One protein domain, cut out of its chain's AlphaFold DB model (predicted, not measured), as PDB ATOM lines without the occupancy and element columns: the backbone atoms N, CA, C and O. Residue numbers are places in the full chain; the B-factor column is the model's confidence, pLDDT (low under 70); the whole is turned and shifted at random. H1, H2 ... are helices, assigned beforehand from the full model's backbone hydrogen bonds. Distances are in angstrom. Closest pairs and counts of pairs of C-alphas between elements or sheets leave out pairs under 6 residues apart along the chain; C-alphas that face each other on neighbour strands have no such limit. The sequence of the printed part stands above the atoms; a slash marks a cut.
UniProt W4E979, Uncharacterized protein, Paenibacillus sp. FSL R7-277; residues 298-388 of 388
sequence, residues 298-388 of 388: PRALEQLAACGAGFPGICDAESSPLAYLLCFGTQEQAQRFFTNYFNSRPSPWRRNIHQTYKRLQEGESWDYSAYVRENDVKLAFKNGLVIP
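What this domain is: This is residues 298 to 388 of the 388 residues of an uncharacterized protein of Paenibacillus sp. FSL R7-277 (UniProt W4E979). Start at the first printed residue and you meet three helices, H1, H2 and H3, side by side, their centres making a triangle and H2 running against the other two. At its far end H3 turns into H4, the two making a V; H5 packs on H4 and on H2 at one side of the V, and residues 383 to 388 pass between its arms. The printed part has 91 residues with five named helices, H1 to H5 in order along the chain, and no named strand; its class is all helix. It is compact, with a radius of gyration of the C-alphas of 12.8 A, and its outline spans 37 by 27 by 23 A.

How they stand to each other: Begin with H1, residues 298 to 307, and go on to H2, residues 322 to 328. They form a helical hairpin and only just touch, with 3 pairs of C-alphas within 8 A. Their closest C-alphas, those of Leu 301 and Leu 325, are 6.2 A apart, and the helices run opposite ways at a shallow tilt of 30 degrees. Next comes H3, residues 331 to 344, which forms a helical hairpin with H2, opposite ways at a shallow tilt of 14 degrees. H3 touches H2 with residues 333 to 338 alone; look at Leu 325 and Ala 334, the closest C-alphas, 5.3 A apart. H3 also touches H1, where the closest C-alphas, those of Ala 305 and Phe 337, are 4.3 A apart. H1 and H3 run the same way at a shallow tilt of 34.7 degrees, only just short of steep. After H3 look for H4, residues 349 to 361. Residues 342 to 343 of H3 and 350 to 353 of H4 only just touch, with 3 pairs of C-alphas within 8 A; the closest, those of Phe 342 and Arg 350, are 6.4 A apart. H3 and H4 run opposite ways at a steep tilt of 45 degrees. H5, residues 374 to 382, touches H4, with the closest C-alphas, those of Ile 353 and Val 377, 6.9 A apart; they run the same way at a steep tilt of 43 degrees. H5 also touches H2, with the closest C-alphas, those of Leu 322 and Asp 376, 7.0 A apart. H3 and H5 are close but not clearly touching; their closest C-alphas, those of Phe 338 and Ala 380, are 7.5 A apart. H1 is apart from H4 and H5, and H2 is apart from H4. In H1, H2, H3, H4 and H5 every O i to N i+4 pair is within hydrogen-bond range.

Where its parts are: Find C-alpha 298 at (203.526, 224.154, 100.312); from there H1 runs 14.2 A to Cys 307. H2 goes from Leu 322 to Phe 328, 10.1 A. The longest helix by residues, H3, begins at C-alpha 331, at (216.559, 219.914, 103.082), and reaches Ser 344 after 19.9 A. H4 runs 18.7 A from Trp 349 to Gln 361. H5 runs 12.4 A from Glu 374 to C-alpha 382, at (223.180, 211.190, 97.566).

The domain as a whole: The two C-alphas farthest apart, those of Gly 313 and Gly 363, are 40.0 A apart. The links H1 to H2, residues 308 to 321, and H4 to H5, residues 362 to 373, are long; H2 to H3 and H3 to H4 are tight. The printed part has no cut and ends at Pro 388, the chain's last residue. The mean pLDDT of the printed part is 93.9, and no printed residue is under 70.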
ATOM      1  N   PRO A 298     203.003 223.863  98.974       97.50
ATOM      2  CA  PRO A 298     203.526 224.154 100.312       97.50
ATOM      3  C   PRO A 298     202.878 223.309 101.413       97.50
ATOM      4  O   PRO A 298     203.588 222.728 102.237       97.50
ATOM      5  N   ARG A 299     201.546 223.181 101.397       97.88
ATOM      6  CA  ARG A 299     200.813 222.374 102.379       97.88
ATOM      7  C   ARG A 299     201.154 220.887 102.268       97.88
ATOM      8  O   ARG A 299     201.359 220.234 103.290       97.88
ATOM      9  N   ALA A 300     201.257 220.356 101.050       97.94
ATOM     10  CA  ALA A 300     201.642 218.968 100.809       97.94
ATOM     11  C   ALA A 300     203.054 218.657 101.323       97.94
ATOM     12  O   ALA A 300     203.258 217.632 101.972       97.94
ATOM     13  N   LEU A 301     204.021 219.541 101.057       98.31
ATOM     14  CA  LEU A 301     205.404 219.384 101.519       98.31
ATOM     15  C   LEU A 301     205.479 219.328 103.046       98.31
ATOM     16  O   LEU A 301     206.138 218.441 103.589       98.31
ATOM     17  N   GLU A 302     204.767 220.223 103.731       98.25
ATOM     18  CA  GLU A 302     204.769 220.242 105.193       98.25
ATOM     19  C   GLU A 302     204.056 219.022 105.789       98.25
ATOM     20  O   GLU A 302     204.580 218.398 106.713       98.25
ATOM     21  N   GLN A 303     202.914 218.620 105.221       97.38
ATOM     22  CA  GLN A 303     202.188 217.428 105.667       97.38
ATOM     23  C   GLN A 303     203.032 216.162 105.506       97.38
ATOM     24  O   GLN A 303     203.094 215.342 106.421       97.38
ATOM     25  N   LEU A 304     203.718 216.007 104.371       97.50
ATOM     26  CA  LEU A 304     204.628 214.885 104.162       97.50
ATOM     27  C   LEU A 304     205.785 214.936 105.167       97.50
ATOM     28  O   LEU A 304     206.069 213.938 105.825       97.50
ATOM     29  N   ALA A 305     206.429 216.090 105.343       97.19
ATOM     30  CA  ALA A 305     207.537 216.232 106.285       97.19
ATOM     31  C   ALA A 305     207.132 215.934 107.739       97.19
ATOM     32  O   ALA A 305     207.936 215.409 108.505       97.19
ATOM     33  N   ALA A 306     205.910 216.286 108.148       95.62
ATOM     34  CA  ALA A 306     205.411 216.077 109.508       95.62
ATOM     35  C   ALA A 306     204.868 214.658 109.741       95.62
ATOM     36  O   ALA A 306     205.180 214.043 110.760       95.62
ATOM     37  N   CYS A 307     204.076 214.131 108.806       93.12
ATOM     38  CA  CYS A 307     203.276 212.918 109.001       93.12
ATOM     39  C   CYS A 307     203.718 211.728 108.133       93.12
ATOM     40  O   CYS A 307     203.240 210.611 108.328       93.12
ATOM     41  N   GLY A 308     204.641 211.935 107.192       93.00
ATOM     42  CA  GLY A 308     205.054 210.926 106.220       93.00
ATOM     43  C   GLY A 308     204.031 210.721 105.098       93.00
ATOM     44  O   GLY A 308     203.130 211.527 104.887       93.00
ATOM     45  N   ALA A 309     204.193 209.626 104.353       90.88
ATOM     46  CA  ALA A 309     203.384 209.300 103.173       90.88
ATOM     47  C   ALA A 309     202.268 208.271 103.429       90.88
ATOM     48  O   ALA A 309     201.713 207.736 102.477       90.88
ATOM     49  N   GLY A 310     201.992 207.926 104.690       90.56
ATOM     50  CA  GLY A 310     200.946 206.961 105.024       90.56
ATOM     51  C   GLY A 310     199.583 207.638 105.074       90.56
ATOM     52  O   GLY A 310     199.356 208.491 105.929       90.56
ATOM     53  N   PHE A 311     198.669 207.235 104.193       91.38
ATOM     54  CA  PHE A 311     197.315 207.781 104.127       91.38
ATOM     55  C   PHE A 311     196.298 206.669 104.435       91.38
ATOM     56  O   PHE A 311     196.144 205.747 103.625       91.38
ATOM     57  N   PRO A 312     195.608 206.714 105.596       89.19
ATOM     58  CA  PRO A 312     194.668 205.671 106.004       89.19
ATOM     59  C   PRO A 312     193.604 205.377 104.943       89.19
ATOM     60  O   PRO A 312     192.966 206.281 104.411       89.19
ATOM     61  N   GLY A 313     193.411 204.092 104.632       90.94
ATOM     62  CA  GLY A 313     192.466 203.657 103.601       90.94
ATOM     63  C   GLY A 313     192.913 203.923 102.157       90.94
ATOM     64  O   GLY A 313     192.099 203.727 101.255       90.94
ATOM     65  N   ILE A 314     194.169 204.344 101.939       92.50
ATOM     66  CA  ILE A 314     194.753 204.636 100.619       92.50
ATOM     67  C   ILE A 314     196.089 203.906 100.408       92.50
ATOM     68  O   ILE A 314     196.250 203.131  99.462       92.50
ATOM     69  N   CYS A 315     197.069 204.149 101.274       90.12
ATOM     70  CA  CYS A 315     198.389 203.530 101.178       90.12
ATOM     71  C   CYS A 315     199.089 203.506 102.536       90.12
ATOM     72  O   CYS A 315     198.859 204.355 103.401       90.12
ATOM     73  N   ASP A 316     199.949 202.507 102.711       87.31
ATOM     74  CA  ASP A 316     200.852 202.448 103.852       87.31
ATOM     75  C   ASP A 316     201.940 203.522 103.715       87.31
ATOM     76  O   ASP A 316     202.108 204.131 102.661       87.31
ATOM     77  N   ALA A 317     202.710 203.766 104.779       87.44
ATOM     78  CA  ALA A 317     203.865 204.649 104.665       87.44
ATOM     79  C   ALA A 317     204.792 204.146 103.543       87.44
ATOM     80  O   ALA A 317     205.119 202.957 103.498       87.44
ATOM     81  N   GLU A 318     205.264 205.050 102.686       86.88
ATOM     82  CA  GLU A 318     206.154 204.779 101.550       86.88
ATOM     83  C   GLU A 318     207.227 205.867 101.403       86.88
ATOM     84  O   GLU A 318     207.123 206.937 101.999       86.88
ATOM     85  N   SER A 319     208.283 205.583 100.637       91.94
ATOM     86  CA  SER A 319     209.395 206.513 100.387       91.94
ATOM     87  C   SER A 319     209.259 207.306  99.091       91.94
ATOM     88  O   SER A 319     210.008 208.266  98.935       91.94
ATOM     89  N   SER A 320     208.331 206.974  98.177       90.75
ATOM     90  CA  SER A 320     208.268 207.655  96.869       90.75
ATOM     91  C   SER A 320     208.134 209.170  96.934       90.75
ATOM     92  O   SER A 320     208.764 209.831  96.105       90.75
ATOM     93  N   PRO A 321     207.412 209.772  97.903       96.19
ATOM     94  CA  PRO A 321     207.352 211.226  97.961       96.19
ATOM     95  C   PRO A 321     208.697 211.887  98.282       96.19
ATOM     96  O   PRO A 321     208.813 213.093  98.103       96.19
ATOM     97  N   LEU A 322     209.735 211.147  98.690       97.12
ATOM     98  CA  LEU A 322     211.057 211.717  98.959       97.12
ATOM     99  C   LEU A 322     211.588 212.534  97.773       97.12
ATOM    100  O   LEU A 322     212.090 213.637  97.974       97.12
ATOM    101  N   ALA A 323     211.439 212.040  96.540       96.62
ATOM    102  CA  ALA A 323     211.867 212.781  95.353       96.62
ATOM    103  C   ALA A 323     211.091 214.100  95.181       96.62
ATOM    104  O   ALA A 323     211.660 215.098  94.749       96.62
ATOM    105  N   TYR A 324     209.813 214.132  95.570       97.81
ATOM    106  CA  TYR A 324     208.995 215.345  95.573       97.81
ATOM    107  C   TYR A 324     209.481 216.360  96.619       97.81
ATOM    108  O   TYR A 324     209.622 217.538  96.292       97.81
ATOM    109  N   LEU A 325     209.823 215.910  97.834       98.31
ATOM    110  CA  LEU A 325     210.421 216.780  98.855       98.31
ATOM    111  C   LEU A 325     211.800 217.301  98.447       98.31
ATOM    112  O   LEU A 325     212.073 218.478  98.637       98.31
ATOM    113  N   LEU A 326     212.657 216.466  97.862       97.94
ATOM    114  CA  LEU A 326     213.982 216.894  97.401       97.94
ATOM    115  C   LEU A 326     213.906 217.850  96.198       97.94
ATOM    116  O   LEU A 326     214.765 218.712  96.041       97.94
ATOM    117  N   CYS A 327     212.885 217.706  95.348       97.44
ATOM    118  CA  CYS A 327     212.691 218.557  94.178       97.44
ATOM    119  C   CYS A 327     212.115 219.940  94.530       97.44
ATOM    120  O   CYS A 327     212.426 220.914  93.845       97.44
ATOM    121  N   PHE A 328     211.244 220.031  95.541       97.94
ATOM    122  CA  PHE A 328     210.465 221.248  95.811       97.94
ATOM    123  C   PHE A 328     210.536 221.782  97.244       97.94
ATOM    124  O   PHE A 328     210.203 222.945  97.463       97.94
ATOM    125  N   GLY A 329     210.883 220.942  98.214       97.50
ATOM    126  CA  GLY A 329     210.940 221.292  99.630       97.50
ATOM    127  C   GLY A 329     212.326 221.734 100.082       97.50
ATOM    128  O   GLY A 329     213.272 221.836  99.301       97.50
ATOM    129  N   THR A 330     212.445 221.994 101.381       98.12
ATOM    130  CA  THR A 330     213.739 222.265 102.013       98.12
ATOM    131  C   THR A 330     214.455 220.966 102.384       98.12
ATOM    132  O   THR A 330     213.837 219.912 102.559       98.12
ATOM    133  N   GLN A 331     215.775 221.045 102.577       97.44
ATOM    134  CA  GLN A 331     216.559 219.914 103.082       97.44
ATOM    135  C   GLN A 331     216.053 219.435 104.453       97.44
ATOM    136  O   GLN A 331     216.017 218.236 104.710       97.44
ATOM    137  N   GLU A 332     215.597 220.354 105.308       98.06
ATOM    138  CA  GLU A 332     215.015 220.030 106.614       98.06
ATOM    139  C   GLU A 332     213.704 219.241 106.485       98.06
ATOM    140  O   GLU A 332     213.514 218.234 107.170       98.06
ATOM    141  N   GLN A 333     212.818 219.642 105.569       98.31
ATOM    142  CA  GLN A 333     211.579 218.911 105.295       98.31
ATOM    143  C   GLN A 333     211.871 217.502 104.763       98.31
ATOM    144  O   GLN A 333     211.289 216.527 105.246       98.31
ATOM    145  N   ALA A 334     212.810 217.377 103.819       98.44
ATOM    146  CA  ALA A 334     213.241 216.086 103.290       98.44
ATOM    147  C   ALA A 334     213.863 215.192 104.379       98.44
ATOM    148  O   ALA A 334     213.543 214.005 104.457       98.44
ATOM    149  N   GLN A 335     214.684 215.765 105.264       98.31
ATOM    150  CA  GLN A 335     215.285 215.056 106.393       98.31
ATOM    151  C   GLN A 335     214.223 214.549 107.375       98.31
ATOM    152  O   GLN A 335     214.247 213.377 107.746       98.31
ATOM    153  N   ARG A 336     213.262 215.395 107.766       97.69
ATOM    154  CA  ARG A 336     212.150 215.000 108.648       97.69
ATOM    155  C   ARG A 336     211.319 213.867 108.044       97.69
ATOM    156  O   ARG A 336     211.062 212.871 108.721       97.69
ATOM    157  N   PHE A 337     210.960 213.981 106.763       98.06
ATOM    158  CA  PHE A 337     210.248 212.926 106.038       98.06
ATOM    159  C   PHE A 337     211.022 211.602 106.062       98.06
ATOM    160  O   PHE A 337     210.463 210.558 106.406       98.06
ATOM    161  N   PHE A 338     212.314 211.641 105.721       97.62
ATOM    162  CA  PHE A 338     213.148 210.446 105.647       97.62
ATOM    163  C   PHE A 338     213.351 209.792 107.020       97.62
ATOM    164  O   PHE A 338     213.224 208.573 107.141       97.62
ATOM    165  N   THR A 339     213.558 210.589 108.071       95.69
ATOM    166  CA  THR A 339     213.608 210.118 109.463       95.69
ATOM    167  C   THR A 339     212.310 209.415 109.865       95.69
ATOM    168  O   THR A 339     212.348 208.317 110.423       95.69
ATOM    169  N   ASN A 340     211.150 209.992 109.539       93.69
ATOM    170  CA  ASN A 340     209.850 209.379 109.826       93.69
ATOM    171  C   ASN A 340     209.663 208.054 109.076       93.69
ATOM    172  O   ASN A 340     209.265 207.056 109.683       93.69
ATOM    173  N   TYR A 341     210.006 208.019 107.785       93.81
ATOM    174  CA  TYR A 341     209.993 206.793 106.985       93.81
ATOM    175  C   TYR A 341     210.900 205.717 107.590       93.81
ATOM    176  O   TYR A 341     210.487 204.567 107.721       93.81
ATOM    177  N   PHE A 342     212.122 206.068 107.985       93.62
ATOM    178  CA  PHE A 342     213.066 205.138 108.598       93.62
ATOM    179  C   PHE A 342     212.527 204.572 109.923       93.62
ATOM    180  O   PHE A 342     212.524 203.352 110.145       93.62
ATOM    181  N   ASN A 343     211.998 205.444 110.781       91.00
ATOM    182  CA  ASN A 343     211.436 205.065 112.075       91.00
ATOM    183  C   ASN A 343     210.204 204.166 111.928       91.00
ATOM    184  O   ASN A 343     210.030 203.235 112.718       91.00
ATOM    185  N   SER A 344     209.393 204.359 110.884       88.19
ATOM    186  CA  SER A 344     208.200 203.541 110.647       88.19
ATOM    187  C   SER A 344     208.503 202.114 110.169       88.19
ATOM    188  O   SER A 344     207.596 201.281 110.154       88.19
ATOM    189  N   ARG A 345     209.739 201.793 109.754       88.94
ATOM    190  CA  ARG A 345     210.085 200.457 109.234       88.94
ATOM    191  C   ARG A 345     210.394 199.464 110.351       88.94
ATOM    192  O   ARG A 345     211.299 199.721 111.138       88.94
ATOM    193  N   PRO A 346     209.738 198.293 110.406       88.56
ATOM    194  CA  PRO A 346     210.178 197.221 111.290       88.56
ATOM    195  C   PRO A 346     211.476 196.567 110.781       88.56
ATOM    196  O   PRO A 346     211.905 196.764 109.640       88.56
ATOM    197  N   SER A 347     212.116 195.760 111.629       83.06
ATOM    198  CA  SER A 347     213.139 194.804 111.178       83.06
ATOM    199  C   SER A 347     212.482 193.737 110.277       83.06
ATOM    200  O   SER A 347     211.354 193.349 110.581       83.06
ATOM    201  N   PRO A 348     213.132 193.250 109.199       88.75
ATOM    202  CA  PRO A 348     214.501 193.547 108.756       88.75
ATOM    203  C   PRO A 348     214.657 194.817 107.903       88.75
ATOM    204  O   PRO A 348     215.780 195.269 107.715       88.75
ATOM    205  N   TRP A 349     213.577 195.443 107.424       89.56
ATOM    206  CA  TRP A 349     213.660 196.591 106.504       89.56
ATOM    207  C   TRP A 349     214.500 197.754 107.040       89.56
ATOM    208  O   TRP A 349     215.324 198.299 106.310       89.56
ATOM    209  N   ARG A 350     214.365 198.102 108.327       92.38
ATOM    210  CA  ARG A 350     215.205 199.146 108.943       92.38
ATOM    211  C   ARG A 350     216.696 198.783 108.939       92.38
ATOM    212  O   ARG A 350     217.540 199.639 108.689       92.38
ATOM    213  N   ARG A 351     217.027 197.505 109.168       92.88
ATOM    214  CA  ARG A 351     218.411 196.999 109.116       92.88
ATOM    215  C   ARG A 351     218.983 197.121 107.703       92.88
ATOM    216  O   ARG A 351     220.134 197.523 107.562       92.88
ATOM    217  N   ASN A 352     218.180 196.843 106.679       94.75
ATOM    218  CA  ASN A 352     218.606 196.976 105.286       94.75
ATOM    219  C   ASN A 352     218.939 198.434 104.928       94.75
ATOM    220  O   ASN A 352     219.922 198.683 104.232       94.75
ATOM    221  N   ILE A 353     218.181 199.404 105.458       95.31
ATOM    222  CA  ILE A 353     218.477 200.834 105.270       95.31
ATOM    223  C   ILE A 353     219.827 201.199 105.907       95.31
ATOM    224  O   ILE A 353     220.659 201.815 105.242       95.31
ATOM    225  N   HIS A 354     220.089 200.763 107.148       95.31
ATOM    226  CA  HIS A 354     221.397 200.960 107.793       95.31
ATOM    227  C   HIS A 354     222.546 200.360 106.975       95.31
ATOM    228  O   HIS A 354     223.565 201.016 106.775       95.31
ATOM    229  N   GLN A 355     222.389 199.121 106.503       95.38
ATOM    230  CA  GLN A 355     223.410 198.444 105.702       95.38
ATOM    231  C   GLN A 355     223.669 199.176 104.385       95.38
ATOM    232  O   GLN A 355     224.822 199.349 104.007       95.38
ATOM    233  N   THR A 356     222.617 199.662 103.726       96.62
ATOM    234  CA  THR A 356     222.734 200.467 102.503       96.62
ATOM    235  C   THR A 356     223.550 201.729 102.755       96.62
ATOM    236  O   THR A 356     224.512 201.982 102.040       96.62
ATOM    237  N   TYR A 357     223.225 202.481 103.809       97.25
ATOM    238  CA  TYR A 357     223.978 203.678 104.190       97.25
ATOM    239  C   TYR A 357     225.444 203.371 104.502       97.25
ATOM    240  O   TYR A 357     226.321 204.071 104.007       97.25
ATOM    241  N   LYS A 358     225.718 202.306 105.265       97.00
ATOM    242  CA  LYS A 358     227.086 201.891 105.597       97.00
ATOM    243  C   LYS A 358     227.911 201.605 104.336       97.00
ATOM    244  O   LYS A 358     228.989 202.162 104.176       97.00
ATOM    245  N   ARG A 359     227.373 200.796 103.420       96.94
ATOM    246  CA  ARG A 359     228.044 200.442 102.161       96.94
ATOM    247  C   ARG A 359     228.314 201.675 101.295       96.94
ATOM    248  O   ARG A 359     229.402 201.826 100.750       96.94
ATOM    249  N   LEU A 360     227.352 202.599 101.213       96.88
ATOM    250  CA  LEU A 360     227.525 203.861 100.482       96.88
ATOM    251  C   LEU A 360     228.591 204.771 101.121       96.88
ATOM    252  O   LEU A 360     229.352 205.411 100.400       96.88
ATOM    253  N   GLN A 361     228.684 204.816 102.456       96.75
ATOM    254  CA  GLN A 361     229.748 205.539 103.175       96.75
ATOM    255  C   GLN A 361     231.134 204.930 102.933       96.75
ATOM    256  O   GLN A 361     232.120 205.661 102.869       96.75
ATOM    257  N   GLU A 362     231.204 203.610 102.761       97.06
ATOM    258  CA  GLU A 362     232.416 202.870 102.387       97.06
ATOM    259  C   GLU A 362     232.780 203.043 100.894       97.06
ATOM    260  O   GLU A 362     233.814 202.553 100.447       97.06
ATOM    261  N   GLY A 363     231.970 203.786 100.128       95.31
ATOM    262  CA  GLY A 363     232.204 204.083  98.715       95.31
ATOM    263  C   GLY A 363     231.742 202.986  97.756       95.31
ATOM    264  O   GLY A 363     232.073 203.036  96.571       95.31
ATOM    265  N   GLU A 364     230.982 201.998  98.235       95.31
ATOM    266  CA  GLU A 364     230.419 200.967  97.369       95.31
ATOM    267  C   GLU A 364     229.373 201.549  96.408       95.31
ATOM    268  O   GLU A 364     228.570 202.414  96.759       95.31
ATOM    269  N   SER A 365     229.332 201.000  95.194       90.12
ATOM    270  CA  SER A 365     228.308 201.286  94.190       90.12
ATOM    271  C   SER A 365     227.781 199.976  93.612       90.12
ATOM    272  O   SER A 365     228.543 199.035  93.397       90.12
ATOM    273  N   TRP A 366     226.469 199.900  93.386       93.25
ATOM    274  CA  TRP A 366     225.824 198.745  92.765       93.25
ATOM    275  C   TRP A 366     224.561 199.158  92.009       93.25
ATOM    276  O   TRP A 366     223.765 199.978  92.487       93.25
ATOM    277  N   ASP A 367     224.365 198.534  90.847       83.38
ATOM    278  CA  ASP A 367     223.337 198.914  89.867       83.38
ATOM    279  C   ASP A 367     221.986 198.208  90.064       83.38
ATOM    280  O   ASP A 367     220.996 198.556  89.417       83.38
ATOM    281  N   TYR A 368     221.917 197.223  90.961       84.94
ATOM    282  CA  TYR A 368     220.682 196.509  91.294       84.94
ATOM    283  C   TYR A 368     220.045 197.041  92.585       84.94
ATOM    284  O   TYR A 368     220.687 197.740  93.374       84.94
ATOM    285  N   SER A 369     218.767 196.712  92.800       86.88
ATOM    286  CA  SER A 369     218.077 196.968  94.066       86.88
ATOM    287  C   SER A 369     218.030 195.694  94.910       86.88
ATOM    288  O   SER A 369     217.473 194.695  94.469       86.88
ATOM    289  N   ALA A 370     218.589 195.721  96.120       86.38
ATOM    290  CA  ALA A 370     218.575 194.574  97.034       86.38
ATOM    291  C   ALA A 370     217.212 194.370  97.721       86.38
ATOM    292  O   ALA A 370     216.905 193.282  98.202       86.38
ATOM    293  N   TYR A 371     216.393 195.422  97.789       89.88
ATOM    294  CA  TYR A 371     215.043 195.384  98.343       89.88
ATOM    295  C   TYR A 371     214.163 196.486  97.739       89.88
ATOM    296  O   TYR A 371     214.638 197.440  97.117       89.88
ATOM    297  N   VAL A 372     212.851 196.349  97.941       85.56
ATOM    298  CA  VAL A 372     211.835 197.296  97.468       85.56
ATOM    299  C   VAL A 372     212.144 198.706  97.984       85.56
ATOM    300  O   VAL A 372     212.277 198.911  99.188       85.56
ATOM    301  N   ARG A 373     212.231 199.674  97.062       88.19
ATOM    302  CA  ARG A 373     212.572 201.089  97.318       88.19
ATOM    303  C   ARG A 373     214.008 201.383  97.793       88.19
ATOM    304  O   ARG A 373     214.260 202.483  98.277       88.19
ATOM    305  N   GLU A 374     214.984 200.489  97.604       92.75
ATOM    306  CA  GLU A 374     216.397 200.816  97.901       92.75
ATOM    307  C   GLU A 374     216.885 202.063  97.130       92.75
ATOM    308  O   GLU A 374     217.662 202.858  97.654       92.75
ATOM    309  N   ASN A 375     216.380 202.296  95.915       92.44
ATOM    310  CA  ASN A 375     216.755 203.468  95.116       92.44
ATOM    311  C   ASN A 375     216.389 204.801  95.787       92.44
ATOM    312  O   ASN A 375     217.149 205.759  95.665       92.44
ATOM    313  N   ASP A 376     215.290 204.858  96.544       93.69
ATOM    314  CA  ASP A 376     214.904 206.064  97.286       93.69
ATOM    315  C   ASP A 376     215.871 206.312  98.455       93.69
ATOM    316  O   ASP A 376     216.217 207.447  98.764       93.69
ATOM    317  N   VAL A 377     216.372 205.240  99.076       95.50
ATOM    318  CA  VAL A 377     217.377 205.298 100.150       95.50
ATOM    319  C   VAL A 377     218.731 205.765  99.606       95.50
ATOM    320  O   VAL A 377     219.365 206.635 100.198       95.50
ATOM    321  N   LYS A 378     219.153 205.249  98.444       94.88
ATOM    322  CA  LYS A 378     220.349 205.736  97.730       94.88
ATOM    323  C   LYS A 378     220.201 207.214  97.349       94.88
ATOM    324  O   LYS A 378     221.148 207.985  97.489       94.88
ATOM    325  N   LEU A 379     219.008 207.623  96.906       95.50
ATOM    326  CA  LEU A 379     218.695 209.017  96.592       95.50
ATOM    327  C   LEU A 379     218.786 209.913  97.836       95.50
ATOM    328  O   LEU A 379     219.365 210.996  97.743       95.50
ATOM    329  N   ALA A 380     218.277 209.463  98.989       97.25
ATOM    330  CA  ALA A 380     218.399 210.164 100.269       97.25
ATOM    331  C   ALA A 380     219.871 210.429 100.621       97.25
ATOM    332  O   ALA A 380     220.256 211.577 100.844       97.25
ATOM    333  N   PHE A 381     220.705 209.382 100.579       97.19
ATOM    334  CA  PHE A 381     222.137 209.475 100.863       97.19
ATOM    335  C   PHE A 381     222.850 210.439  99.907       97.19
ATOM    336  O   PHE A 381     223.569 211.334 100.347       97.19
ATOM    337  N   LYS A 382     222.599 210.313  98.596       95.62
ATOM    338  CA  LYS A 382     223.180 211.190  97.566       95.62
ATOM    339  C   LYS A 382     222.838 212.669  97.789       95.62
ATOM    340  O   LYS A 382     223.638 213.532  97.444       95.62
ATOM    341  N   ASN A 383     221.669 212.958  98.360       96.94
ATOM    342  CA  ASN A 383     221.221 214.316  98.676       96.94
ATOM    343  C   ASN A 383     221.558 214.740 100.120       96.94
ATOM    344  O   ASN A 383     220.998 215.710 100.626       96.94
ATOM    345  N   GLY A 384     222.473 214.031 100.789       97.00
ATOM    346  CA  GLY A 384     222.998 214.419 102.098       97.00
ATOM    347  C   GLY A 384     222.021 214.233 103.257       97.00
ATOM    348  O   GLY A 384     222.208 214.857 104.300       97.00
ATOM    349  N   LEU A 385     220.980 213.409 103.098       98.25
ATOM    350  CA  LEU A 385     220.105 213.047 104.210       98.25
ATOM    351  C   LEU A 385     220.771 211.977 105.069       98.25
ATOM    352  O   LEU A 385     221.350 211.022 104.545       98.25
ATOM    353  N   VAL A 386     220.641 212.102 106.384       97.25
ATOM    354  CA  VAL A 386     221.227 211.179 107.362       97.25
ATOM    355  C   VAL A 386     220.174 210.245 107.945       97.25
ATOM    356  O   VAL A 386     218.989 210.574 108.003       97.25
ATOM    357  N   ILE A 387     220.605 209.063 108.379       94.50
ATOM    358  CA  ILE A 387     219.787 208.183 109.217       94.50
ATOM    359  C   ILE A 387     219.950 208.578 110.699       94.50
ATOM    360  O   ILE A 387     221.029 209.063 111.050       94.50
ATOM    361  N   PRO A 388     218.913 208.399 111.541       87.06
ATOM    362  CA  PRO A 388     218.977 208.665 112.982       87.06
ATOM    363  C   PRO A 388     219.955 207.782 113.760       87.06
ATOM    364  O   PRO A 388     220.202 206.628 113.324       87.06
TER     365      PRO A 388